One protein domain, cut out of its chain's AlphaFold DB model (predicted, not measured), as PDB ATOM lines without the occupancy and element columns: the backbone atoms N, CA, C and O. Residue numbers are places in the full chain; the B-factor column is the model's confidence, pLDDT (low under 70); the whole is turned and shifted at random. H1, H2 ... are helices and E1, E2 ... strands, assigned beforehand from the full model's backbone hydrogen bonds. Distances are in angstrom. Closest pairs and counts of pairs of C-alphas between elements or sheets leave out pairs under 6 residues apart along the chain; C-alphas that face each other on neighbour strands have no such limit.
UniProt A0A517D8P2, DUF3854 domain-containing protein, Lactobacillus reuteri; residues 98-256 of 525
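AT A GLANCE: This is residues 98 to 256 of the 525 residues of the protein "DUF3854 domain-containing protein" of Lactobacillus reuteri (UniProt A0A517D8P2). An elongated model with a helical head and an arm of strands: in the head, H1 and H2 pack by the small sheet E1 E8, with H3 beyond H2. The arm is the long ribbon E4 E7 with the hairpin E2 E3 beside it, and at its tip the ribbon turns sharply into the hairpin E5 E6, which closes a curled sheet with E2 and E3; H5 packs on E7 at the arm's root. The 159 printed residues hold five named helices and eight named strands in the order H1 H2 H3 E1 H4 E2 E3 H5 E4 E5 E6 E7 E8, class mixed, helices and strands. The largest sheet, E2 E3 E6 E5, is mixed; the whole is only just compact, close to loose, with a radius of gyration of the C-alphas of 18.2 A and spans of 55 by 35 by 25 A.

HOW THE PARTS SIT: In the strongly twisted largest sheet, E2, residues 165 to 169, and E3, residues 176 to 181, form an antiparallel hairpin, with N 168 and O 178 2.9 A apart. E3 is parallel to E6, residues 224 to 227, with N 177 and O 226 2.8 A apart. E6 and E5, residues 214 to 217, form an antiparallel hairpin, with N 216 and O 225 2.8 A apart. E6 runs on into E7, residues 230 to 237, at 86 degrees. E7 is antiparallel to E4, residues 203 to 210, with N 206 and O 234 2.9 A apart. The closest C-alphas of E3 and E7 are those of Ser 181 and Phe 234, 5.6 A. For H5, residues 182 to 189, and E7 they are those of Trp 183 and Pro 235, 6.4 A. H1, residues 102 to 115, and H5 are near each other, with 10 pairs of C-alphas within 10 A. E1, residues 145 to 147, is antiparallel to E8, residues 243 to 249, with N 147 and O 243 2.8 A apart. The closest C-alphas of H1 and E1 are those of Leu 113 and Gly 145, 5.2 A. For H2, residues 120 to 127, and E8 they are those of His 122 and Met 244, 6.4 A. H2 and H3, residues 133 to 136, only just touch, with 3 pairs of C-alphas within 8 A, the closest Leu 126 and Ile 136 at 7.5 A. For E1 and H4, residues 151 to 156, the closest are Tyr 147 and Ala 154, 7.7 A. Every O i to N i+4 pair is within hydrogen-bond range in H1, H2, H4 and H5; H3 is too short for one.

IN THESE COORDINATES: H1 is 19.6 A long from C-alpha 102 at (41.587, -22.683, -36.481). E4 measures 22.0 A, E7 22.3 A and E3 16.5 A. E8 measures 19.0 A and ends at C-alpha 249, (50.002, -17.448, -37.272).

THE WHOLE: The C-alphas farthest apart are those of Gly 130 and Asp 173, 55.8 A. The printed part has no cut; the link from H5 to E4 is long, 13 residues. The mean pLDDT of the printed part is 93.0, and no printed residue is under 70.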
ATOM      1  N   LYS A  98      33.438 -19.411 -26.818       92.06
ATOM      2  CA  LYS A  98      34.818 -19.903 -26.921       92.06
ATOM      3  C   LYS A  98      35.330 -19.723 -28.349       92.06
ATOM      4  O   LYS A  98      34.559 -19.588 -29.289       92.06
ATOM      5  N   TYR A  99      36.647 -19.741 -28.485       93.94
ATOM      6  CA  TYR A  99      37.296 -19.780 -29.786       93.94
ATOM      7  C   TYR A  99      36.777 -20.949 -30.636       93.94
ATOM      8  O   TYR A  99      36.656 -22.063 -30.120       93.94
ATOM      9  N   THR A 100      36.460 -20.662 -31.901       94.50
ATOM     10  CA  THR A 100      36.130 -21.680 -32.911       94.50
ATOM     11  C   THR A 100      37.392 -22.444 -33.352       94.50
ATOM     12  O   THR A 100      38.484 -22.185 -32.839       94.50
ATOM     13  N   ASP A 101      37.267 -23.415 -34.251       93.69
ATOM     14  CA  ASP A 101      38.414 -24.115 -34.836       93.69
ATOM     15  C   ASP A 101      39.306 -23.182 -35.682       93.69
ATOM     16  O   ASP A 101      38.870 -22.139 -36.179       93.69
ATOM     17  N   THR A 102      40.586 -23.538 -35.824       93.75
ATOM     18  CA  THR A 102      41.587 -22.683 -36.481       93.75
ATOM     19  C   THR A 102      41.378 -22.555 -37.989       93.75
ATOM     20  O   THR A 102      41.683 -21.498 -38.538       93.75
ATOM     21  N   GLU A 103      40.772 -23.551 -38.642       94.12
ATOM     22  CA  GLU A 103      40.437 -23.502 -40.070       94.12
ATOM     23  C   GLU A 103      39.374 -22.427 -40.342       94.12
ATOM     24  O   GLU A 103      39.560 -21.547 -41.190       94.12
ATOM     25  N   THR A 104      38.291 -22.424 -39.560       94.94
ATOM     26  CA  THR A 104      37.264 -21.377 -39.616       94.94
ATOM     27  C   THR A 104      37.869 -20.005 -39.306       94.94
ATOM     28  O   THR A 104      37.568 -19.029 -40.001       94.94
ATOM     29  N   MET A 105      38.764 -19.907 -38.312       96.00
ATOM     30  CA  MET A 105      39.472 -18.652 -38.027       96.00
ATOM     31  C   MET A 105      40.318 -18.172 -39.208       96.00
ATOM     32  O   MET A 105      40.231 -16.989 -39.538       96.00
ATOM     33  N   ASP A 106      41.100 -19.043 -39.856       97.19
ATOM     34  CA  ASP A 106      41.930 -18.673 -41.013       97.19
ATOM     35  C   ASP A 106      41.072 -18.072 -42.121       97.19
ATOM     36  O   ASP A 106      41.363 -16.979 -42.618       97.19
ATOM     37  N   ILE A 107      39.973 -18.747 -42.471       96.31
ATOM     38  CA  ILE A 107      39.076 -18.290 -43.533       96.31
ATOM     39  C   ILE A 107      38.506 -16.910 -43.189       96.31
ATOM     40  O   ILE A 107      38.598 -15.983 -43.999       96.31
ATOM     41  N   LEU A 108      37.962 -16.740 -41.983       97.69
ATOM     42  CA  LEU A 108      37.359 -15.480 -41.547       97.69
ATOM     43  C   LEU A 108      38.386 -14.343 -41.462       97.69
ATOM     44  O   LEU A 108      38.124 -13.242 -41.950       97.69
ATOM     45  N   ASN A 109      39.572 -14.598 -40.914       98.00
ATOM     46  CA  ASN A 109      40.638 -13.602 -40.829       98.00
ATOM     47  C   ASN A 109      41.139 -13.191 -42.223       98.00
ATOM     48  O   ASN A 109      41.381 -12.009 -42.475       98.00
ATOM     49  N   ARG A 110      41.212 -14.114 -43.183       97.56
ATOM     50  CA  ARG A 110      41.534 -13.772 -44.580       97.56
ATOM     51  C   ARG A 110      40.450 -12.917 -45.229       97.56
ATOM     52  O   ARG A 110      40.774 -11.982 -45.959       97.56
ATOM     53  N   LEU A 111      39.173 -13.173 -44.940       97.62
ATOM     54  CA  LEU A 111      38.077 -12.306 -45.388       97.62
ATOM     55  C   LEU A 111      38.165 -10.907 -44.757       97.62
ATOM     56  O   LEU A 111      37.928  -9.915 -45.448       97.62
ATOM     57  N   VAL A 112      38.574 -10.807 -43.488       97.88
ATOM     58  CA  VAL A 112      38.885  -9.526 -42.827       97.88
ATOM     59  C   VAL A 112      39.995  -8.778 -43.556       97.88
ATOM     60  O   VAL A 112      39.823  -7.591 -43.830       97.88
ATOM     61  N   LEU A 113      41.089  -9.446 -43.922       97.56
ATOM     62  CA  LEU A 113      42.192  -8.830 -44.669       97.56
ATOM     63  C   LEU A 113      41.773  -8.382 -46.076       97.56
ATOM     64  O   LEU A 113      42.167  -7.305 -46.519       97.56
ATOM     65  N   LEU A 114      40.925  -9.155 -46.760       95.69
ATOM     66  CA  LEU A 114      40.354  -8.760 -48.053       95.69
ATOM     67  C   LEU A 114      39.433  -7.536 -47.934       95.69
ATOM     68  O   LEU A 114      39.426  -6.675 -48.814       95.69
ATOM     69  N   ALA A 115      38.663  -7.451 -46.849       95.19
ATOM     70  CA  ALA A 115      37.812  -6.305 -46.548       95.19
ATOM     71  C   ALA A 115      38.617  -5.057 -46.138       95.19
ATOM     72  O   ALA A 115      38.171  -3.937 -46.383       95.19
ATOM     73  N   ASN A 116      39.798  -5.255 -45.546       96.25
ATOM     74  CA  ASN A 116      40.643  -4.226 -44.940       96.25
ATOM     75  C   ASN A 116      42.082  -4.300 -45.496       96.25
ATOM     76  O   ASN A 116      43.018  -4.611 -44.748       96.25
ATOM     77  N   PRO A 117      42.280  -4.047 -46.806       96.25
ATOM     78  CA  PRO A 117      43.578  -4.209 -47.450       96.25
ATOM     79  C   PRO A 117      44.627  -3.252 -46.874       96.25
ATOM     80  O   PRO A 117      44.312  -2.145 -46.432       96.25
ATOM     81  N   LEU A 118      45.894  -3.669 -46.921       97.44
ATOM     82  CA  LEU A 118      47.023  -2.865 -46.458       97.44
ATOM     83  C   LEU A 118      47.094  -1.515 -47.191       97.44
ATOM     84  O   LEU A 118      47.216  -1.468 -48.417       97.44
ATOM     85  N   THR A 119      47.071  -0.408 -46.446       97.19
ATOM     86  CA  THR A 119      47.240   0.927 -47.038       97.19
ATOM     87  C   THR A 119      48.673   1.164 -47.504       97.19
ATOM     88  O   THR A 119      49.632   0.567 -47.007       97.19
ATOM     89  N   LYS A 120      48.847   2.124 -48.421       96.69
ATOM     90  CA  LYS A 120      50.178   2.574 -48.850       96.69
ATOM     91  C   LYS A 120      51.020   3.067 -47.667       96.69
ATOM     92  O   LYS A 120      52.186   2.711 -47.572       96.69
ATOM     93  N   ASN A 121      50.433   3.834 -46.746       95.62
ATOM     94  CA  ASN A 121      51.154   4.366 -45.587       95.62
ATOM     95  C   ASN A 121      51.672   3.250 -44.670       95.62
ATOM     96  O   ASN A 121      52.816   3.311 -44.221       95.62
ATOM     97  N   HIS A 122      50.872   2.206 -44.435       97.69
ATOM     98  CA  HIS A 122      51.303   1.051 -43.649       97.69
ATOM     99  C   HIS A 122      52.335   0.193 -44.367       97.69
ATOM    100  O   HIS A 122      53.301  -0.233 -43.738       97.69
ATOM    101  N   ARG A 123      52.208   0.014 -45.685       98.00
ATOM    102  CA  ARG A 123      53.255  -0.626 -46.491       98.00
ATOM    103  C   ARG A 123      54.586   0.120 -46.375       98.00
ATOM    104  O   ARG A 123      55.605  -0.499 -46.096       98.00
ATOM    105  N   GLU A 124      54.584   1.446 -46.492       97.69
ATOM    106  CA  GLU A 124      55.797   2.252 -46.299       97.69
ATOM    107  C   GLU A 124      56.322   2.187 -44.854       97.69
ATOM    108  O   GLU A 124      57.531   2.208 -44.628       97.69
ATOM    109  N   ALA A 125      55.445   2.059 -43.854       95.81
ATOM    110  CA  ALA A 125      55.860   1.851 -42.468       95.81
ATOM    111  C   ALA A 125      56.545   0.486 -42.254       95.81
ATOM    112  O   ALA A 125      57.509   0.411 -41.491       95.81
ATOM    113  N   LEU A 126      56.090  -0.571 -42.934       98.00
ATOM    114  CA  LEU A 126      56.748  -1.884 -42.946       98.00
ATOM    115  C   LEU A 126      58.103  -1.827 -43.666       98.00
ATOM    116  O   LEU A 126      59.081  -2.372 -43.161       98.00
ATOM    117  N   LYS A 127      58.198  -1.084 -44.775       97.75
ATOM    118  CA  LYS A 127      59.473  -0.846 -45.470       97.75
ATOM    119  C   LYS A 127      60.493  -0.113 -44.612       97.75
ATOM    120  O   LYS A 127      61.654  -0.497 -44.558       97.75
ATOM    121  N   LYS A 128      60.055   0.898 -43.858       95.62
ATOM    122  CA  LYS A 128      60.901   1.588 -42.867       95.62
ATOM    123  C   LYS A 128      61.360   0.680 -41.723       95.62
ATOM    124  O   LYS A 128      62.310   1.029 -41.035       95.62
ATOM    125  N   ARG A 129      60.696  -0.461 -41.516       93.88
ATOM    126  CA  ARG A 129      61.123  -1.536 -40.604       93.88
ATOM    127  C   ARG A 129      62.028  -2.569 -41.286       93.88
ATOM    128  O   ARG A 129      62.257  -3.627 -40.720       93.88
ATOM    129  N   GLY A 130      62.501  -2.289 -42.498       93.94
ATOM    130  CA  GLY A 130      63.438  -3.124 -43.244       93.94
ATOM    131  C   GLY A 130      62.797  -4.126 -44.203       93.94
ATOM    132  O   GLY A 130      63.519  -4.709 -45.005       93.94
ATOM    133  N   LEU A 131      61.475  -4.336 -44.183       96.12
ATOM    134  CA  LEU A 131      60.849  -5.313 -45.084       96.12
ATOM    135  C   LEU A 131      60.825  -4.830 -46.542       96.12
ATOM    136  O   LEU A 131      60.491  -3.687 -46.843       96.12
ATOM    137  N   THR A 132      61.112  -5.733 -47.465       96.19
ATOM    138  CA  THR A 132      60.920  -5.566 -48.908       96.19
ATOM    139  C   THR A 132      59.462  -5.818 -49.291       96.19
ATOM    140  O   THR A 132      58.706  -6.429 -48.536       96.19
ATOM    141  N   ASP A 133      59.045  -5.400 -50.491       97.31
ATOM    142  CA  ASP A 133      57.696  -5.719 -50.982       97.31
ATOM    143  C   ASP A 133      57.459  -7.236 -51.065       97.31
ATOM    144  O   ASP A 133      56.391  -7.704 -50.685       97.31
ATOM    145  N   GLN A 134      58.472  -8.017 -51.457       95.94
ATOM    146  CA  GLN A 134      58.369  -9.478 -51.504       95.94
ATOM    147  C   GLN A 134      58.147 -10.091 -50.112       95.94
ATOM    148  O   GLN A 134      57.338 -11.003 -49.975       95.94
ATOM    149  N   GLU A 135      58.831  -9.595 -49.078       95.56
ATOM    150  CA  GLU A 135      58.633 -10.066 -47.699       95.56
ATOM    151  C   GLU A 135      57.274  -9.620 -47.131       95.56
ATOM    152  O   GLU A 135      56.644 -10.366 -46.385       95.56
ATOM    153  N   ILE A 136      56.784  -8.431 -47.503       97.62
ATOM    154  CA  ILE A 136      55.445  -7.948 -47.113       97.62
ATOM    155  C   ILE A 136      54.350  -8.812 -47.752       97.62
ATOM    156  O   ILE A 136      53.369  -9.158 -47.090       97.62
ATOM    157  N   ASP A 137      54.525  -9.175 -49.022       96.94
ATOM    158  CA  ASP A 137      53.554  -9.944 -49.805       96.94
ATOM    159  C   ASP A 137      53.730 -11.469 -49.659       96.94
ATOM    160  O   ASP A 137      52.950 -12.241 -50.220       96.94
ATOM    161  N   LEU A 138      54.704 -11.912 -48.852       95.44
ATOM    162  CA  LEU A 138      55.109 -13.309 -48.653       95.44
ATOM    163  C   LEU A 138      53.941 -14.255 -48.343       95.44
ATOM    164  O   LEU A 138      53.882 -15.378 -48.842       95.44
ATOM    165  N   HIS A 139      52.998 -13.800 -47.518       95.00
ATOM    166  CA  HIS A 139      51.842 -14.589 -47.090       95.00
ATOM    167  C   HIS A 139      50.603 -14.410 -47.987       95.00
ATOM    168  O   HIS A 139      49.554 -15.014 -47.731       95.00
ATOM    169  N   GLY A 140      50.691 -13.595 -49.043       94.25
ATOM    170  CA  GLY A 140      49.587 -13.307 -49.955       94.25
ATOM    171  C   GLY A 140      48.328 -12.849 -49.210       94.25
ATOM    172  O   GLY A 140      48.362 -11.899 -48.431       94.25
ATOM    173  N   SER A 141      47.213 -13.565 -49.391       92.69
ATOM    174  CA  SER A 141      45.921 -13.241 -48.756       92.69
ATOM    175  C   SER A 141      45.894 -13.363 -47.226       92.69
ATOM    176  O   SER A 141      44.864 -13.081 -46.625       92.69
ATOM    177  N   ARG A 142      46.969 -13.863 -46.608       96.12
ATOM    178  CA  ARG A 142      47.107 -14.020 -45.153       96.12
ATOM    179  C   ARG A 142      47.962 -12.920 -44.507       96.12
ATOM    180  O   ARG A 142      48.115 -12.927 -43.296       96.12
ATOM    181  N   GLY A 143      48.512 -12.003 -45.309       96.25
ATOM    182  CA  GLY A 143      49.456 -10.973 -44.874       96.25
ATOM    183  C   GLY A 143      48.847  -9.820 -44.067       96.25
ATOM    184  O   GLY A 143      47.879  -9.966 -43.328       96.25
ATOM    185  N   PHE A 144      49.457  -8.643 -44.170       98.19
ATOM    186  CA  PHE A 144      49.056  -7.468 -43.393       98.19
ATOM    187  C   PHE A 144      47.773  -6.811 -43.921       98.19
ATOM    188  O   PHE A 144      47.474  -6.857 -45.114       98.19
ATOM    189  N   GLY A 145      47.049  -6.134 -43.028       97.62
ATOM    190  CA  GLY A 145      45.840  -5.368 -43.351       97.62
ATOM    191  C   GLY A 145      45.827  -3.992 -42.695       97.62
ATOM    192  O   GLY A 145      46.784  -3.577 -42.037       97.62
ATOM    193  N   SER A 146      44.756  -3.229 -42.881       97.88
ATOM    194  CA  SER A 146      44.590  -1.905 -42.264       97.88
ATOM    195  C   SER A 146      43.140  -1.656 -41.890       97.88
ATOM    196  O   SER A 146      42.286  -1.570 -42.766       97.88
ATOM    197  N   TYR A 147      42.879  -1.544 -40.592       96.56
ATOM    198  CA  TYR A 147      41.543  -1.409 -40.032       96.56
ATOM    199  C   TYR A 147      41.278   0.021 -39.575       96.56
ATOM    200  O   TYR A 147      42.109   0.619 -38.892       96.56
ATOM    201  N   TYR A 148      40.092   0.519 -39.911       94.38
ATOM    202  CA  TYR A 148      39.574   1.801 -39.450       94.38
ATOM    203  C   TYR A 148      38.095   1.642 -39.111       94.38
ATOM    204  O   TYR A 148      37.321   1.157 -39.942       94.38
ATOM    205  N   GLU A 149      37.710   2.030 -37.899       88.94
ATOM    206  CA  GLU A 149      36.355   1.837 -37.380       88.94
ATOM    207  C   GLU A 149      35.329   2.656 -38.173       88.94
ATOM    208  O   GLU A 149      34.244   2.160 -38.494       88.94
ATOM    209  N   THR A 150      35.665   3.905 -38.521       88.62
ATOM    210  CA  THR A 150      34.747   4.801 -39.230       88.62
ATOM    211  C   THR A 150      35.172   5.103 -40.670       88.62
ATOM    212  O   THR A 150      36.359   5.146 -41.004       88.62
ATOM    213  N   PRO A 151      34.208   5.424 -41.559       89.75
ATOM    214  CA  PRO A 151      34.531   5.860 -42.914       89.75
ATOM    215  C   PRO A 151      35.381   7.131 -42.989       89.75
ATOM    216  O   PRO A 151      36.140   7.306 -43.943       89.75
ATOM    217  N   SER A 152      35.251   8.019 -42.002       89.69
ATOM    218  CA  SER A 152      36.025   9.258 -41.929       89.69
ATOM    219  C   SER A 152      37.499   8.979 -41.647       89.69
ATOM    220  O   SER A 152      38.355   9.526 -42.341       89.69
ATOM    221  N   GLU A 153      37.790   8.100 -40.685       89.06
ATOM    222  CA  GLU A 153      39.153   7.663 -40.356       89.06
ATOM    223  C   GLU A 153      39.773   6.895 -41.524       89.06
ATOM    224  O   GLU A 153      40.867   7.238 -41.972       89.06
ATOM    225  N   ALA A 154      39.022   5.958 -42.118       92.25
ATOM    226  CA  ALA A 154      39.464   5.231 -43.305       92.25
ATOM    227  C   ALA A 154      39.865   6.194 -44.434       92.25
ATOM    228  O   ALA A 154      40.954   6.087 -44.997       92.25
ATOM    229  N   LYS A 155      39.019   7.190 -44.731       92.25
ATOM    230  CA  LYS A 155      39.308   8.200 -45.755       92.25
ATOM    231  C   LYS A 155      40.548   9.027 -45.409       92.25
ATOM    232  O   LYS A 155      41.357   9.277 -46.301       92.25
ATOM    233  N   ALA A 156      40.700   9.450 -44.152       89.25
ATOM    234  CA  ALA A 156      41.862  10.216 -43.700       89.25
ATOM    235  C   ALA A 156      43.173   9.427 -43.865       89.25
ATOM    236  O   ALA A 156      44.197  10.001 -44.229       89.25
ATOM    237  N   ALA A 157      43.118   8.108 -43.686       88.31
ATOM    238  CA  ALA A 157      44.243   7.206 -43.887       88.31
ATOM    239  C   ALA A 157      44.473   6.773 -45.351       88.31
ATOM    240  O   ALA A 157      45.404   6.016 -45.637       88.31
ATOM    241  N   GLY A 158      43.637   7.224 -46.294       90.75
ATOM    242  CA  GLY A 158      43.687   6.781 -47.690       90.75
ATOM    243  C   GLY A 158      43.220   5.334 -47.900       90.75
ATOM    244  O   GLY A 158      43.566   4.718 -48.907       90.75
ATOM    245  N   ALA A 159      42.452   4.786 -46.958       91.62
ATOM    246  CA  ALA A 159      41.807   3.482 -47.038       91.62
ATOM    247  C   ALA A 159      40.367   3.592 -47.564       91.62
ATOM    248  O   ALA A 159      39.720   4.642 -47.509       91.62
ATOM    249  N   LYS A 160      39.829   2.467 -48.042       87.56
ATOM    250  CA  LYS A 160      38.401   2.334 -48.345       87.56
ATOM    251  C   LYS A 160      37.694   1.748 -47.128       87.56
ATOM    252  O   LYS A 160      38.043   0.663 -46.685       87.56
ATOM    253  N   ALA A 161      36.678   2.445 -46.631       86.12
ATOM    254  CA  ALA A 161      35.874   1.962 -45.519       86.12
ATOM    255  C   ALA A 161      35.119   0.679 -45.895       86.12
ATOM    256  O   ALA A 161      34.452   0.622 -46.937       86.12
ATOM    257  N   PHE A 162      35.177  -0.327 -45.026       91.06
ATOM    258  CA  PHE A 162      34.337  -1.509 -45.139       91.06
ATOM    259  C   PHE A 162      33.058  -1.309 -44.320       91.06
ATOM    260  O   PHE A 162      33.018  -1.539 -43.115       91.06
ATOM    261  N   GLU A 163      31.998  -0.844 -44.983       91.38
ATOM    262  CA  GLU A 163      30.670  -0.733 -44.374       91.38
ATOM    263  C   GLU A 163      30.138  -2.138 -44.045       91.38
ATOM    264  O   GLU A 163      29.839  -2.916 -44.953       91.38
ATOM    265  N   GLN A 164      30.075  -2.469 -42.753       94.31
ATOM    266  CA  GLN A 164      29.765  -3.819 -42.257       94.31
ATOM    267  C   GLN A 164      28.262  -4.121 -42.226       94.31
ATOM    268  O   GLN A 164      27.860  -5.277 -42.355       94.31
ATOM    269  N   ALA A 165      27.435  -3.085 -42.095       93.38
ATOM    270  CA  ALA A 165      25.987  -3.171 -42.182       93.38
ATOM    271  C   ALA A 165      25.409  -1.875 -42.745       93.38
ATOM    272  O   ALA A 165      26.004  -0.807 -42.597       93.38
ATOM    273  N   LYS A 166      24.242  -1.978 -43.379       90.88
ATOM    274  CA  LYS A 166      23.551  -0.840 -43.985       90.88
ATOM    275  C   LYS A 166      22.048  -0.963 -43.790       90.88
ATOM    276  O   LYS A 166      21.494  -2.053 -43.906       90.88
ATOM    277  N   ILE A 167      21.385   0.166 -43.552       89.50
ATOM    278  CA  ILE A 167      19.925   0.243 -43.601       89.50
ATOM    279  C   ILE A 167      19.499   0.418 -45.061       89.50
ATOM    280  O   ILE A 167      19.925   1.364 -45.731       89.50
ATOM    281  N   VAL A 168      18.670  -0.493 -45.558       87.69
ATOM    282  CA  VAL A 168      18.164  -0.514 -46.939       87.69
ATOM    283  C   VAL A 168      16.654  -0.713 -46.949       87.69
ATOM    284  O   VAL A 168      16.091  -1.149 -45.948       87.69
ATOM    285  N   ALA A 169      16.001  -0.402 -48.069       85.94
ATOM    286  CA  ALA A 169      14.598  -0.756 -48.262       85.94
ATOM    287  C   ALA A 169      14.426  -2.286 -48.246       85.94
ATOM    288  O   ALA A 169      15.280  -3.012 -48.762       85.94
ATOM    289  N   ASP A 170      13.345  -2.764 -47.634       82.12
ATOM    290  CA  ASP A 170      12.990  -4.180 -47.635       82.12
ATOM    291  C   ASP A 170      12.628  -4.613 -49.062       82.12
ATOM    292  O   ASP A 170      11.923  -3.903 -49.781       82.12
ATOM    293  N   GLN A 171      13.121  -5.779 -49.477       79.81
ATOM    294  CA  GLN A 171      12.859  -6.327 -50.809       79.81
ATOM    295  C   GLN A 171      11.385  -6.719 -51.002       79.81
ATOM    296  O   GLN A 171      10.907  -6.746 -52.130       79.81
ATOM    297  N   ASN A 172      10.667  -7.011 -49.913       82.81
ATOM    298  CA  ASN A 172       9.263  -7.424 -49.929       82.81
ATOM    299  C   ASN A 172       8.288  -6.264 -49.658       82.81
ATOM    300  O   ASN A 172       7.097  -6.386 -49.943       82.81
ATOM    301  N   ASP A 173       8.766  -5.150 -49.095       83.06
ATOM    302  CA  ASP A 173       7.974  -3.943 -48.834       83.06
ATOM    303  C   ASP A 173       8.876  -2.707 -48.917       83.06
ATOM    304  O   ASP A 173       9.483  -2.290 -47.933       83.06
ATOM    305  N   GLU A 174       8.933  -2.072 -50.087       75.25
ATOM    306  CA  GLU A 174       9.825  -0.931 -50.328       75.25
ATOM    307  C   GLU A 174       9.523   0.309 -49.455       75.25
ATOM    308  O   GLU A 174      10.288   1.277 -49.452       75.25
ATOM    309  N   LYS A 175       8.408   0.314 -48.704       83.69
ATOM    310  CA  LYS A 175       8.092   1.353 -47.705       83.69
ATOM    311  C   LYS A 175       8.712   1.061 -46.336       83.69
ATOM    312  O   LYS A 175       8.706   1.937 -45.463       83.69
ATOM    313  N   ARG A 176       9.243  -0.142 -46.123       87.31
ATOM    314  CA  ARG A 176       9.961  -0.554 -44.913       87.31
ATOM    315  C   ARG A 176      11.457  -0.554 -45.156       87.31
ATOM    316  O   ARG A 176      11.923  -0.734 -46.273       87.31
ATOM    317  N   ALA A 177      12.204  -0.342 -44.082       87.69
ATOM    318  CA  ALA A 177      13.641  -0.534 -44.054       87.69
ATOM    319  C   ALA A 177      14.002  -1.756 -43.214       87.69
ATOM    320  O   ALA A 177      13.349  -2.049 -42.210       87.69
ATOM    321  N   THR A 178      15.102  -2.394 -43.585       89.38
ATOM    322  CA  THR A 178      15.766  -3.434 -42.806       89.38
ATOM    323  C   THR A 178      17.265  -3.155 -42.723       89.38
ATOM    324  O   THR A 178      17.804  -2.346 -43.484       89.38
ATOM    325  N   VAL A 179      17.947  -3.814 -41.789       90.75
ATOM    326  CA  VAL A 179      19.407  -3.779 -41.676       90.75
ATOM    327  C   VAL A 179      19.957  -5.009 -42.383       90.75
ATOM    328  O   VAL A 179      19.660  -6.137 -41.997       90.75
ATOM    329  N   ILE A 180      20.773  -4.800 -43.412       91.75
ATOM    330  CA  ILE A 180      21.512  -5.884 -44.062       91.75
ATOM    331  C   ILE A 180      22.924  -5.967 -43.491       91.75
ATOM    332  O   ILE A 180      23.623  -4.957 -43.382       91.75
ATOM    333  N   SER A 181      23.354  -7.182 -43.155       95.06
ATOM    334  CA  SER A 181      24.732  -7.470 -42.761       95.06
ATOM    335  C   SER A 181      25.567  -7.812 -43.988       95.06
ATOM    336  O   SER A 181      25.270  -8.764 -44.714       95.06
ATOM    337  N   ARG A 182      26.657  -7.074 -44.197       95.19
ATOM    338  CA  ARG A 182      27.618  -7.382 -45.256       95.19
ATOM    339  C   ARG A 182      28.420  -8.636 -44.937       95.19
ATOM    340  O   ARG A 182      28.712  -9.404 -45.845       95.19
ATOM    341  N   TRP A 183      28.735  -8.877 -43.666       96.69
ATOM    342  CA  TRP A 183      29.410 -10.105 -43.244       96.69
ATOM    343  C   TRP A 183      28.556 -11.348 -43.494       96.69
ATOM    344  O   TRP A 183      29.066 -12.304 -44.066       96.69
ATOM    345  N   ALA A 184      27.259 -11.318 -43.174       94.81
ATOM    346  CA  ALA A 184      26.368 -12.443 -43.472       94.81
ATOM    347  C   ALA A 184      26.319 -12.754 -44.982       94.81
ATOM    348  O   ALA A 184      26.384 -13.917 -45.377       94.81
ATOM    349  N   GLN A 185      26.279 -11.720 -45.831       94.19
ATOM    350  CA  GLN A 185      26.345 -11.884 -47.289       94.19
ATOM    351  C   GLN A 185      27.688 -12.463 -47.745       94.19
ATOM    352  O   GLN A 185      27.711 -13.378 -48.562       94.19
ATOM    353  N   VAL A 186      28.807 -11.951 -47.218       95.12
ATOM    354  CA  VAL A 186      30.152 -12.464 -47.530       95.12
ATOM    355  C   VAL A 186      30.255 -13.946 -47.173       95.12
ATOM    356  O   VAL A 186      30.694 -14.721 -48.016       95.12
ATOM    357  N   LEU A 187      29.808 -14.340 -45.977       95.69
ATOM    358  CA  LEU A 187      29.831 -15.733 -45.519       95.69
ATOM    359  C   LEU A 187      28.982 -16.639 -46.409       95.69
ATOM    360  O   LEU A 187      29.476 -17.658 -46.889       95.69
ATOM    361  N   SER A 188      27.753 -16.224 -46.718       94.69
ATOM    362  CA  SER A 188      26.880 -16.975 -47.621       94.69
ATOM    363  C   SER A 188      27.502 -17.150 -49.013       94.69
ATOM    364  O   SER A 188      27.467 -18.251 -49.560       94.69
ATOM    365  N   ASN A 189      28.142 -16.108 -49.558       93.88
ATOM    366  CA  ASN A 189      28.776 -16.151 -50.879       93.88
ATOM    367  C   ASN A 189      29.980 -17.100 -50.950       93.88
ATOM    368  O   ASN A 189      30.282 -17.611 -52.026       93.88
ATOM    369  N   VAL A 190      30.676 -17.327 -49.832       93.19
ATOM    370  CA  VAL A 190      31.794 -18.284 -49.759       93.19
ATOM    371  C   VAL A 190      31.359 -19.675 -49.286       93.19
ATOM    372  O   VAL A 190      32.208 -20.529 -49.052       93.19
ATOM    373  N   GLY A 191      30.050 -19.921 -49.160       94.50
ATOM    374  CA  GLY A 191      29.498 -21.216 -48.757       94.50
ATOM    375  C   GLY A 191      29.605 -21.516 -47.260       94.50
ATOM    376  O   GLY A 191      29.488 -22.677 -46.873       94.50
ATOM    377  N   LEU A 192      29.819 -20.500 -46.418       94.25
ATOM    378  CA  LEU A 192      29.872 -20.648 -44.964       94.25
ATOM    379  C   LEU A 192      28.527 -20.305 -44.301       94.25
ATOM    380  O   LEU A 192      27.796 -19.437 -44.790       94.25
ATOM    381  N   PRO A 193      28.211 -20.924 -43.144       95.75
ATOM    382  CA  PRO A 193      27.096 -20.500 -42.306       95.75
ATOM    383  C   PRO A 193      27.197 -19.015 -41.935       95.75
ATOM    384  O   PRO A 193      28.276 -18.503 -41.632       95.75
ATOM    385  N   THR A 194      26.066 -18.309 -41.891       93.69
ATOM    386  CA  THR A 194      26.033 -16.869 -41.570       93.69
ATOM    387  C   THR A 194      26.441 -16.553 -40.129       93.69
ATOM    388  O   THR A 194      26.672 -15.390 -39.808       93.69
ATOM    389  N   ASN A 195      26.539 -17.570 -39.269       94.44
ATOM    390  CA  ASN A 195      27.044 -17.491 -37.900       94.44
ATOM    391  C   ASN A 195      28.496 -17.986 -37.736       94.44
ATOM    392  O   ASN A 195      28.990 -18.012 -36.617       94.44
ATOM    393  N   ALA A 196      29.216 -18.324 -38.814       96.38
ATOM    394  CA  ALA A 196      30.597 -18.834 -38.741       96.38
ATOM    395  C   ALA A 196      31.623 -17.842 -38.143       96.38
ATOM    396  O   ALA A 196      32.770 -18.198 -37.898       96.38
ATOM    397  N   TRP A 197      31.227 -16.586 -37.923       96.69
ATOM    398  CA  TRP A 197      32.027 -15.570 -37.238       96.69
ATOM    399  C   TRP A 197      32.072 -15.761 -35.713       96.69
ATOM    400  O   TRP A 197      32.943 -15.186 -35.056       96.69
ATOM    401  N   GLU A 198      31.133 -16.514 -35.129       95.56
ATOM    402  CA  GLU A 198      31.093 -16.753 -33.687       95.56
ATOM    403  C   GLU A 198      32.376 -17.452 -33.229       95.56
ATOM    404  O   GLU A 198      32.871 -18.388 -33.855       95.56
ATOM    405  N   GLY A 199      32.961 -16.965 -32.135       94.38
ATOM    406  CA  GLY A 199      34.230 -17.498 -31.642       94.38
ATOM    407  C   GLY A 199      35.476 -17.051 -32.423       94.38
ATOM    408  O   GLY A 199      36.578 -17.445 -32.044       94.38
ATOM    409  N   VAL A 200      35.361 -16.196 -33.447       97.25
ATOM    410  CA  VAL A 200      36.526 -15.585 -34.115       97.25
ATOM    411  C   VAL A 200      36.935 -14.286 -33.398       97.25
ATOM    412  O   VAL A 200      36.096 -13.399 -33.205       97.25
ATOM    413  N   PRO A 201      38.210 -14.116 -32.989       96.00
ATOM    414  CA  PRO A 201      38.682 -12.893 -32.337       96.00
ATOM    415  C   PRO A 201      38.340 -11.616 -33.116       96.00
ATOM    416  O   PRO A 201      38.589 -11.513 -34.313       96.00
ATOM    417  N   GLY A 202      37.764 -10.633 -32.421       95.94
ATOM    418  CA  GLY A 202      37.370  -9.350 -33.004       95.94
ATOM    419  C   GLY A 202      35.952  -9.344 -33.578       95.94
ATOM    420  O   GLY A 202      35.373  -8.265 -33.679       95.94
ATOM    421  N   PHE A 203      35.350 -10.503 -33.866       97.62
ATOM    422  CA  PHE A 203      33.935 -10.592 -34.230       97.62
ATOM    423  C   PHE A 203      33.026 -10.637 -33.001       97.62
ATOM    424  O   PHE A 203      33.372 -11.249 -31.989       97.62
ATOM    425  N   TYR A 204      31.878  -9.970 -33.084       96.06
ATOM    426  CA  TYR A 204      30.827  -9.960 -32.067       96.06
ATOM    427  C   TYR A 204      29.470  -9.583 -32.684       96.06
ATOM    428  O   TYR A 204      29.419  -9.111 -33.825       96.06
ATOM    429  N   LEU A 205      28.382  -9.764 -31.932       94.94
ATOM    430  CA  LEU A 205      27.047  -9.333 -32.347       94.94
ATOM    431  C   LEU A 205      26.819  -7.872 -31.949       94.94
ATOM    432  O   LEU A 205      26.856  -7.521 -30.770       94.94
ATOM    433  N   GLU A 206      26.614  -7.005 -32.936       94.19
ATOM    434  CA  GLU A 206      26.252  -5.605 -32.722       94.19
ATOM    435  C   GLU A 206      24.731  -5.453 -32.813       94.19
ATOM    436  O   GLU A 206      24.116  -5.950 -33.760       94.19
ATOM    437  N   THR A 207      24.144  -4.718 -31.865       91.31
ATOM    438  CA  THR A 207      22.696  -4.489 -31.785       91.31
ATOM    439  C   THR A 207      22.377  -3.006 -31.953       91.31
ATOM    440  O   THR A 207      22.733  -2.163 -31.125       91.31
ATOM    441  N   ILE A 208      21.631  -2.671 -33.004       89.12
ATOM    442  CA  ILE A 208      21.017  -1.353 -33.170       89.12
ATOM    443  C   ILE A 208      19.663  -1.363 -32.461       89.12
ATOM    444  O   ILE A 208      18.731  -2.050 -32.875       89.12
ATOM    445  N   ASN A 209      19.551  -0.553 -31.409       89.19
ATOM    446  CA  ASN A 209      18.314  -0.350 -30.661       89.19
ATOM    447  C   ASN A 209      17.565   0.884 -31.191       89.19
ATOM    448  O   ASN A 209      17.851   2.019 -30.798       89.19
ATOM    449  N   GLN A 210      16.586   0.668 -32.067       89.75
ATOM    450  CA  GLN A 210      15.756   1.729 -32.627       89.75
ATOM    451  C   GLN A 210      14.563   2.001 -31.698       89.75
ATOM    452  O   GLN A 210      13.617   1.222 -31.632       89.75
ATOM    453  N   LYS A 211      14.597   3.118 -30.958       89.31
ATOM    454  CA  LYS A 211      13.580   3.435 -29.930       89.31
ATOM    455  C   LYS A 211      12.204   3.809 -30.492       89.31
ATOM    456  O   LYS A 211      11.200   3.626 -29.813       89.31
ATOM    457  N   ALA A 212      12.169   4.383 -31.686       90.88
ATOM    458  CA  ALA A 212      10.960   4.849 -32.360       90.88
ATOM    459  C   ALA A 212      11.135   4.690 -33.870       90.88
ATOM    460  O   ALA A 212      12.268   4.634 -34.340       90.88
ATOM    461  N   ASP A 213      10.046   4.656 -34.630       91.69
ATOM    462  CA  ASP A 213      10.118   4.582 -36.089       91.69
ATOM    463  C   ASP A 213      10.995   5.712 -36.663       91.69
ATOM    464  O   ASP A 213      10.826   6.886 -36.328       91.69
ATOM    465  N   ALA A 214      11.948   5.354 -37.524       89.44
ATOM    466  CA  ALA A 214      12.810   6.295 -38.225       89.44
ATOM    467  C   ALA A 214      12.434   6.347 -39.705       89.44
ATOM    468  O   ALA A 214      12.553   5.359 -40.432       89.44
ATOM    469  N   HIS A 215      12.009   7.524 -40.157       90.25
ATOM    470  CA  HIS A 215      11.736   7.783 -41.564       90.25
ATOM    471  C   HIS A 215      13.027   8.200 -42.263       90.25
ATOM    472  O   HIS A 215      13.651   9.204 -41.921       90.25
ATOM    473  N   LEU A 216      13.427   7.406 -43.243       87.81
ATOM    474  CA  LEU A 216      14.657   7.565 -43.997       87.81
ATOM    475  C   LEU A 216      14.307   7.849 -45.453       87.81
ATOM    476  O   LEU A 216      13.279   7.400 -45.961       87.81
ATOM    477  N   GLN A 217      15.173   8.591 -46.133       86.94
ATOM    478  CA  GLN A 217      15.017   8.885 -47.550       86.94
ATOM    479  C   GLN A 217      16.256   8.425 -48.310       86.94
ATOM    480  O   GLN A 217      17.381   8.803 -47.972       86.94
ATOM    481  N   ASN A 218      16.051   7.640 -49.366       80.00
ATOM    482  CA  ASN A 218      17.107   7.352 -50.322       80.00
ATOM    483  C   ASN A 218      17.556   8.668 -50.975       80.00
ATOM    484  O   ASN A 218      16.750   9.396 -51.559       80.00
ATOM    485  N   LYS A 219      18.851   8.986 -50.886       79.62
ATOM    486  CA  LYS A 219      19.390  10.244 -51.422       79.62
ATOM    487  C   LYS A 219      19.249  10.346 -52.945       79.62
ATOM    488  O   LYS A 219      19.043  11.460 -53.434       79.62
ATOM    489  N   GLU A 220      19.328   9.213 -53.645       81.00
ATOM    490  CA  GLU A 220      19.284   9.098 -55.105       81.00
ATOM    491  C   GLU A 220      17.845   9.015 -55.618       81.00
ATOM    492  O   GLU A 220      17.421   9.869 -56.389       81.00
ATOM    493  N   THR A 221      17.063   8.040 -55.145       82.00
ATOM    494  CA  THR A 221      15.706   7.791 -55.671       82.00
ATOM    495  C   THR A 221      14.630   8.676 -55.045       82.00
ATOM    496  O   THR A 221      13.488   8.664 -55.494       82.00
ATOM    497  N   LYS A 222      14.959   9.421 -53.976       85.31
ATOM    498  CA  LYS A 222      14.019  10.189 -53.131       85.31
ATOM    499  C   LYS A 222      12.922   9.358 -52.462       85.31
ATOM    500  O   LYS A 222      12.100   9.925 -51.740       85.31
ATOM    501  N   GLN A 223      12.945   8.039 -52.633       81.81
ATOM    502  CA  GLN A 223      12.027   7.110 -51.996       81.81
ATOM    503  C   GLN A 223      12.190   7.157 -50.480       81.81
ATOM    504  O   GLN A 223      13.309   7.132 -49.960       81.81
ATOM    505  N   THR A 224      11.066   7.229 -49.781       86.69
ATOM    506  CA  THR A 224      11.016   7.212 -48.322       86.69
ATOM    507  C   THR A 224      10.671   5.821 -47.821       86.69
ATOM    508  O   THR A 224       9.699   5.226 -48.286       86.69
ATOM    509  N   PHE A 225      11.412   5.348 -46.830       90.31
ATOM    510  CA  PHE A 225      11.170   4.074 -46.163       90.31
ATOM    511  C   PHE A 225      11.316   4.233 -44.650       90.31
ATOM    512  O   PHE A 225      11.972   5.153 -44.164       90.31
ATOM    513  N   THR A 226      10.665   3.354 -43.892       91.62
ATOM    514  CA  THR A 226      10.616   3.439 -42.427       91.62
ATOM    515  C   THR A 226      11.343   2.264 -41.794       91.62
ATOM    516  O   THR A 226      10.943   1.118 -41.994       91.62
ATOM    517  N   LEU A 227      12.376   2.546 -41.003       91.81
ATOM    518  CA  LEU A 227      12.953   1.573 -40.081       91.81
ATOM    519  C   LEU A 227      12.085   1.560 -38.821       91.81
ATOM    520  O   LEU A 227      11.923   2.596 -38.175       91.81
ATOM    521  N   LYS A 228      11.481   0.416 -38.505       91.94
ATOM    522  CA  LYS A 228      10.580   0.299 -37.356       91.94
ATOM    523  C   LYS A 228      11.340   0.358 -36.036       91.94
ATOM    524  O   LYS A 228      12.522   0.030 -35.965       91.94
ATOM    525  N   ALA A 229      10.649   0.780 -34.980       91.50
ATOM    526  CA  ALA A 229      11.145   0.576 -33.628       91.50
ATOM    527  C   ALA A 229      11.399  -0.922 -33.387       91.50
ATOM    528  O   ALA A 229      10.573  -1.762 -33.749       91.50
ATOM    529  N   GLY A 230      12.539  -1.252 -32.790       91.00
ATOM    530  CA  GLY A 230      12.961  -2.634 -32.608       91.00
ATOM    531  C   GLY A 230      14.467  -2.783 -32.430       91.00
ATOM    532  O   GLY A 230      15.211  -1.801 -32.384       91.00
ATOM    533  N   GLN A 231      14.894  -4.038 -32.322       91.06
ATOM    534  CA  GLN A 231      16.297  -4.428 -32.252       91.06
ATOM    535  C   GLN A 231      16.716  -5.054 -33.576       91.06
ATOM    536  O   GLN A 231      15.998  -5.884 -34.134       91.06
ATOM    537  N   TYR A 232      17.874  -4.636 -34.073       91.62
ATOM    538  CA  TYR A 232      18.461  -5.150 -35.302       91.62
ATOM    539  C   TYR A 232      19.881  -5.603 -35.019       91.62
ATOM    540  O   TYR A 232      20.694  -4.808 -34.548       91.62
ATOM    541  N   GLU A 233      20.174  -6.856 -35.330       93.44
ATOM    542  CA  GLU A 233      21.431  -7.493 -34.961       93.44
ATOM    543  C   GLU A 233      22.211  -7.915 -36.195       93.44
ATOM    544  O   GLU A 233      21.647  -8.364 -37.196       93.44
ATOM    545  N   PHE A 234      23.526  -7.749 -36.138       95.06
ATOM    546  CA  PHE A 234      24.414  -8.200 -37.197       95.06
ATOM    547  C   PHE A 234      25.823  -8.464 -36.662       95.06
ATOM    548  O   PHE A 234      26.270  -7.795 -35.728       95.06
ATOM    549  N   PRO A 235      26.565  -9.395 -37.281       96.50
ATOM    550  CA  PRO A 235      27.977  -9.563 -36.979       96.50
ATOM    551  C   PRO A 235      28.779  -8.323 -37.336       96.50
ATOM    552  O   PRO A 235      28.645  -7.775 -38.435       96.50
ATOM    553  N   LYS A 236      29.676  -7.945 -36.430       96.06
ATOM    554  CA  LYS A 236      30.635  -6.863 -36.607       96.06
ATOM    555  C   LYS A 236      32.029  -7.322 -36.196       96.06
ATOM    556  O   LYS A 236      32.201  -7.959 -35.164       96.06
ATOM    557  N   PHE A 237      33.019  -6.967 -37.003       97.50
ATOM    558  CA  PHE A 237      34.437  -7.105 -36.704       97.50
ATOM    559  C   PHE A 237      34.994  -5.785 -36.170       97.50
ATOM    560  O   PHE A 237      34.655  -4.718 -36.688       97.50
ATOM    561  N   THR A 238      35.893  -5.857 -35.189       95.00
ATOM    562  CA  THR A 238      36.687  -4.719 -34.721       95.00
ATOM    563  C   THR A 238      38.168  -5.064 -34.594       95.00
ATOM    564  O   THR A 238      38.541  -6.088 -34.021       95.00
ATOM    565  N   GLY A 239      39.031  -4.151 -35.048       91.62
ATOM    566  CA  GLY A 239      40.464  -4.164 -34.752       91.62
ATOM    567  C   GLY A 239      40.801  -3.676 -33.336       91.62
ATOM    568  O   GLY A 239      41.978  -3.582 -32.999       91.62
ATOM    569  N   SER A 240      39.801  -3.353 -32.500       89.88
ATOM    570  CA  SER A 240      39.908  -2.708 -31.172       89.88
ATOM    571  C   SER A 240      40.418  -1.262 -31.171       89.88
ATOM    572  O   SER A 240      40.054  -0.495 -30.283       89.88
ATOM    573  N   VAL A 241      41.236  -0.893 -32.148       90.75
ATOM    574  CA  VAL A 241      41.763   0.449 -32.409       90.75
ATOM    575  C   VAL A 241      41.965   0.604 -33.914       90.75
ATOM    576  O   VAL A 241      42.042  -0.398 -34.628       90.75
ATOM    577  N   ASP A 242      42.102   1.837 -34.385       92.56
ATOM    578  CA  ASP A 242      42.501   2.107 -35.764       92.56
ATOM    579  C   ASP A 242      43.990   1.819 -35.975       92.56
ATOM    580  O   ASP A 242      44.841   2.215 -35.166       92.56
ATOM    581  N   GLY A 243      44.297   1.150 -37.085       95.69
ATOM    582  CA  GLY A 243      45.648   1.048 -37.612       95.69
ATOM    583  C   GLY A 243      45.965  -0.248 -38.346       95.69
ATOM    584  O   GLY A 243      45.102  -0.897 -38.942       95.69
ATOM    585  N   MET A 244      47.245  -0.618 -38.370       97.88
ATOM    586  CA  MET A 244      47.730  -1.757 -39.154       97.88
ATOM    587  C   MET A 244      47.409  -3.088 -38.469       97.88
ATOM    588  O   MET A 244      47.842  -3.328 -37.340       97.88
ATOM    589  N   LEU A 245      46.730  -3.989 -39.178       98.12
ATOM    590  CA  LEU A 245      46.512  -5.365 -38.738       98.12
ATOM    591  C   LEU A 245      47.780  -6.190 -38.986       98.12
ATOM    592  O   LEU A 245      48.188  -6.400 -40.130       98.12
ATOM    593  N   VAL A 246      48.395  -6.654 -37.901       97.81
ATOM    594  CA  VAL A 246      49.518  -7.594 -37.887       97.81
ATOM    595  C   VAL A 246      48.946  -9.001 -37.690       97.81
ATOM    596  O   VAL A 246      48.446  -9.281 -36.593       97.81
ATOM    597  N   PRO A 247      48.988  -9.873 -38.713       97.69
ATOM    598  CA  PRO A 247      48.459 -11.230 -38.619       97.69
ATOM    599  C   PRO A 247      49.262 -12.061 -37.624       97.69
ATOM    600  O   PRO A 247      50.483 -11.914 -37.520       97.69
ATOM    601  N   TYR A 248      48.552 -12.919 -36.893       97.62
ATOM    602  CA  TYR A 248      49.143 -13.937 -36.038       97.62
ATOM    603  C   TYR A 248      48.934 -15.323 -36.632       97.62
ATOM    604  O   TYR A 248      47.808 -15.656 -37.001       97.62
ATOM    605  N   TYR A 249      50.003 -16.113 -36.679       97.88
ATOM    606  CA  TYR A 249      50.002 -17.448 -37.272       97.88
ATOM    607  C   TYR A 249      50.258 -18.526 -36.230       97.88
ATOM    608  O   TYR A 249      51.062 -18.332 -35.312       97.88
ATOM    609  N   ASP A 250      49.587 -19.659 -36.397       96.81
ATOM    610  CA  ASP A 250      49.841 -20.870 -35.630       96.81
ATOM    611  C   ASP A 250      50.902 -21.769 -36.298       96.81
ATOM    612  O   ASP A 250      51.540 -21.420 -37.294       96.81
ATOM    613  N   THR A 251      51.094 -22.958 -35.738       96.44
ATOM    614  CA  THR A 251      52.017 -23.972 -36.257       96.44
ATOM    615  C   THR A 251      51.570 -24.578 -37.591       96.44
ATOM    616  O   THR A 251      52.407 -25.083 -38.331       96.44
ATOM    617  N   ASN A 252      50.283 -24.516 -37.942       96.00
ATOM    618  CA  ASN A 252      49.765 -24.898 -39.258       96.00
ATOM    619  C   ASN A 252      49.876 -23.764 -40.289       96.00
ATOM    620  O   ASN A 252      49.453 -23.939 -41.433       96.00
ATOM    621  N   ASN A 253      50.483 -22.630 -39.918       96.56
ATOM    622  CA  ASN A 253      50.560 -21.422 -40.733       96.56
ATOM    623  C   ASN A 253      49.164 -20.822 -41.034       96.56
ATOM    624  O   ASN A 253      48.974 -20.138 -42.042       96.56
ATOM    625  N   GLU A 254      48.178 -21.076 -40.174       97.44
ATOM    626  CA  GLU A 254      46.818 -20.530 -40.229       97.44
ATOM    627  C   GLU A 254      46.762 -19.161 -39.546       97.44
ATOM    628  O   GLU A 254      47.395 -18.954 -38.510       97.44
ATOM    629  N   VAL A 255      46.005 -18.207 -40.102       97.75
ATOM    630  CA  VAL A 255      45.811 -16.894 -39.470       97.75
ATOM    631  C   VAL A 255      44.765 -17.002 -38.365       97.75
ATOM    632  O   VAL A 255      43.568 -17.102 -38.620       97.75
ATOM    633  N   ILE A 256      45.203 -16.893 -37.115       96.75
ATOM    634  CA  ILE A 256      44.360 -17.093 -35.923       96.75
ATOM    635  C   ILE A 256      43.922 -15.786 -35.243       96.75
ATOM    636  O   ILE A 256      43.271 -15.795 -34.197       96.75
TER     637      ILE A 256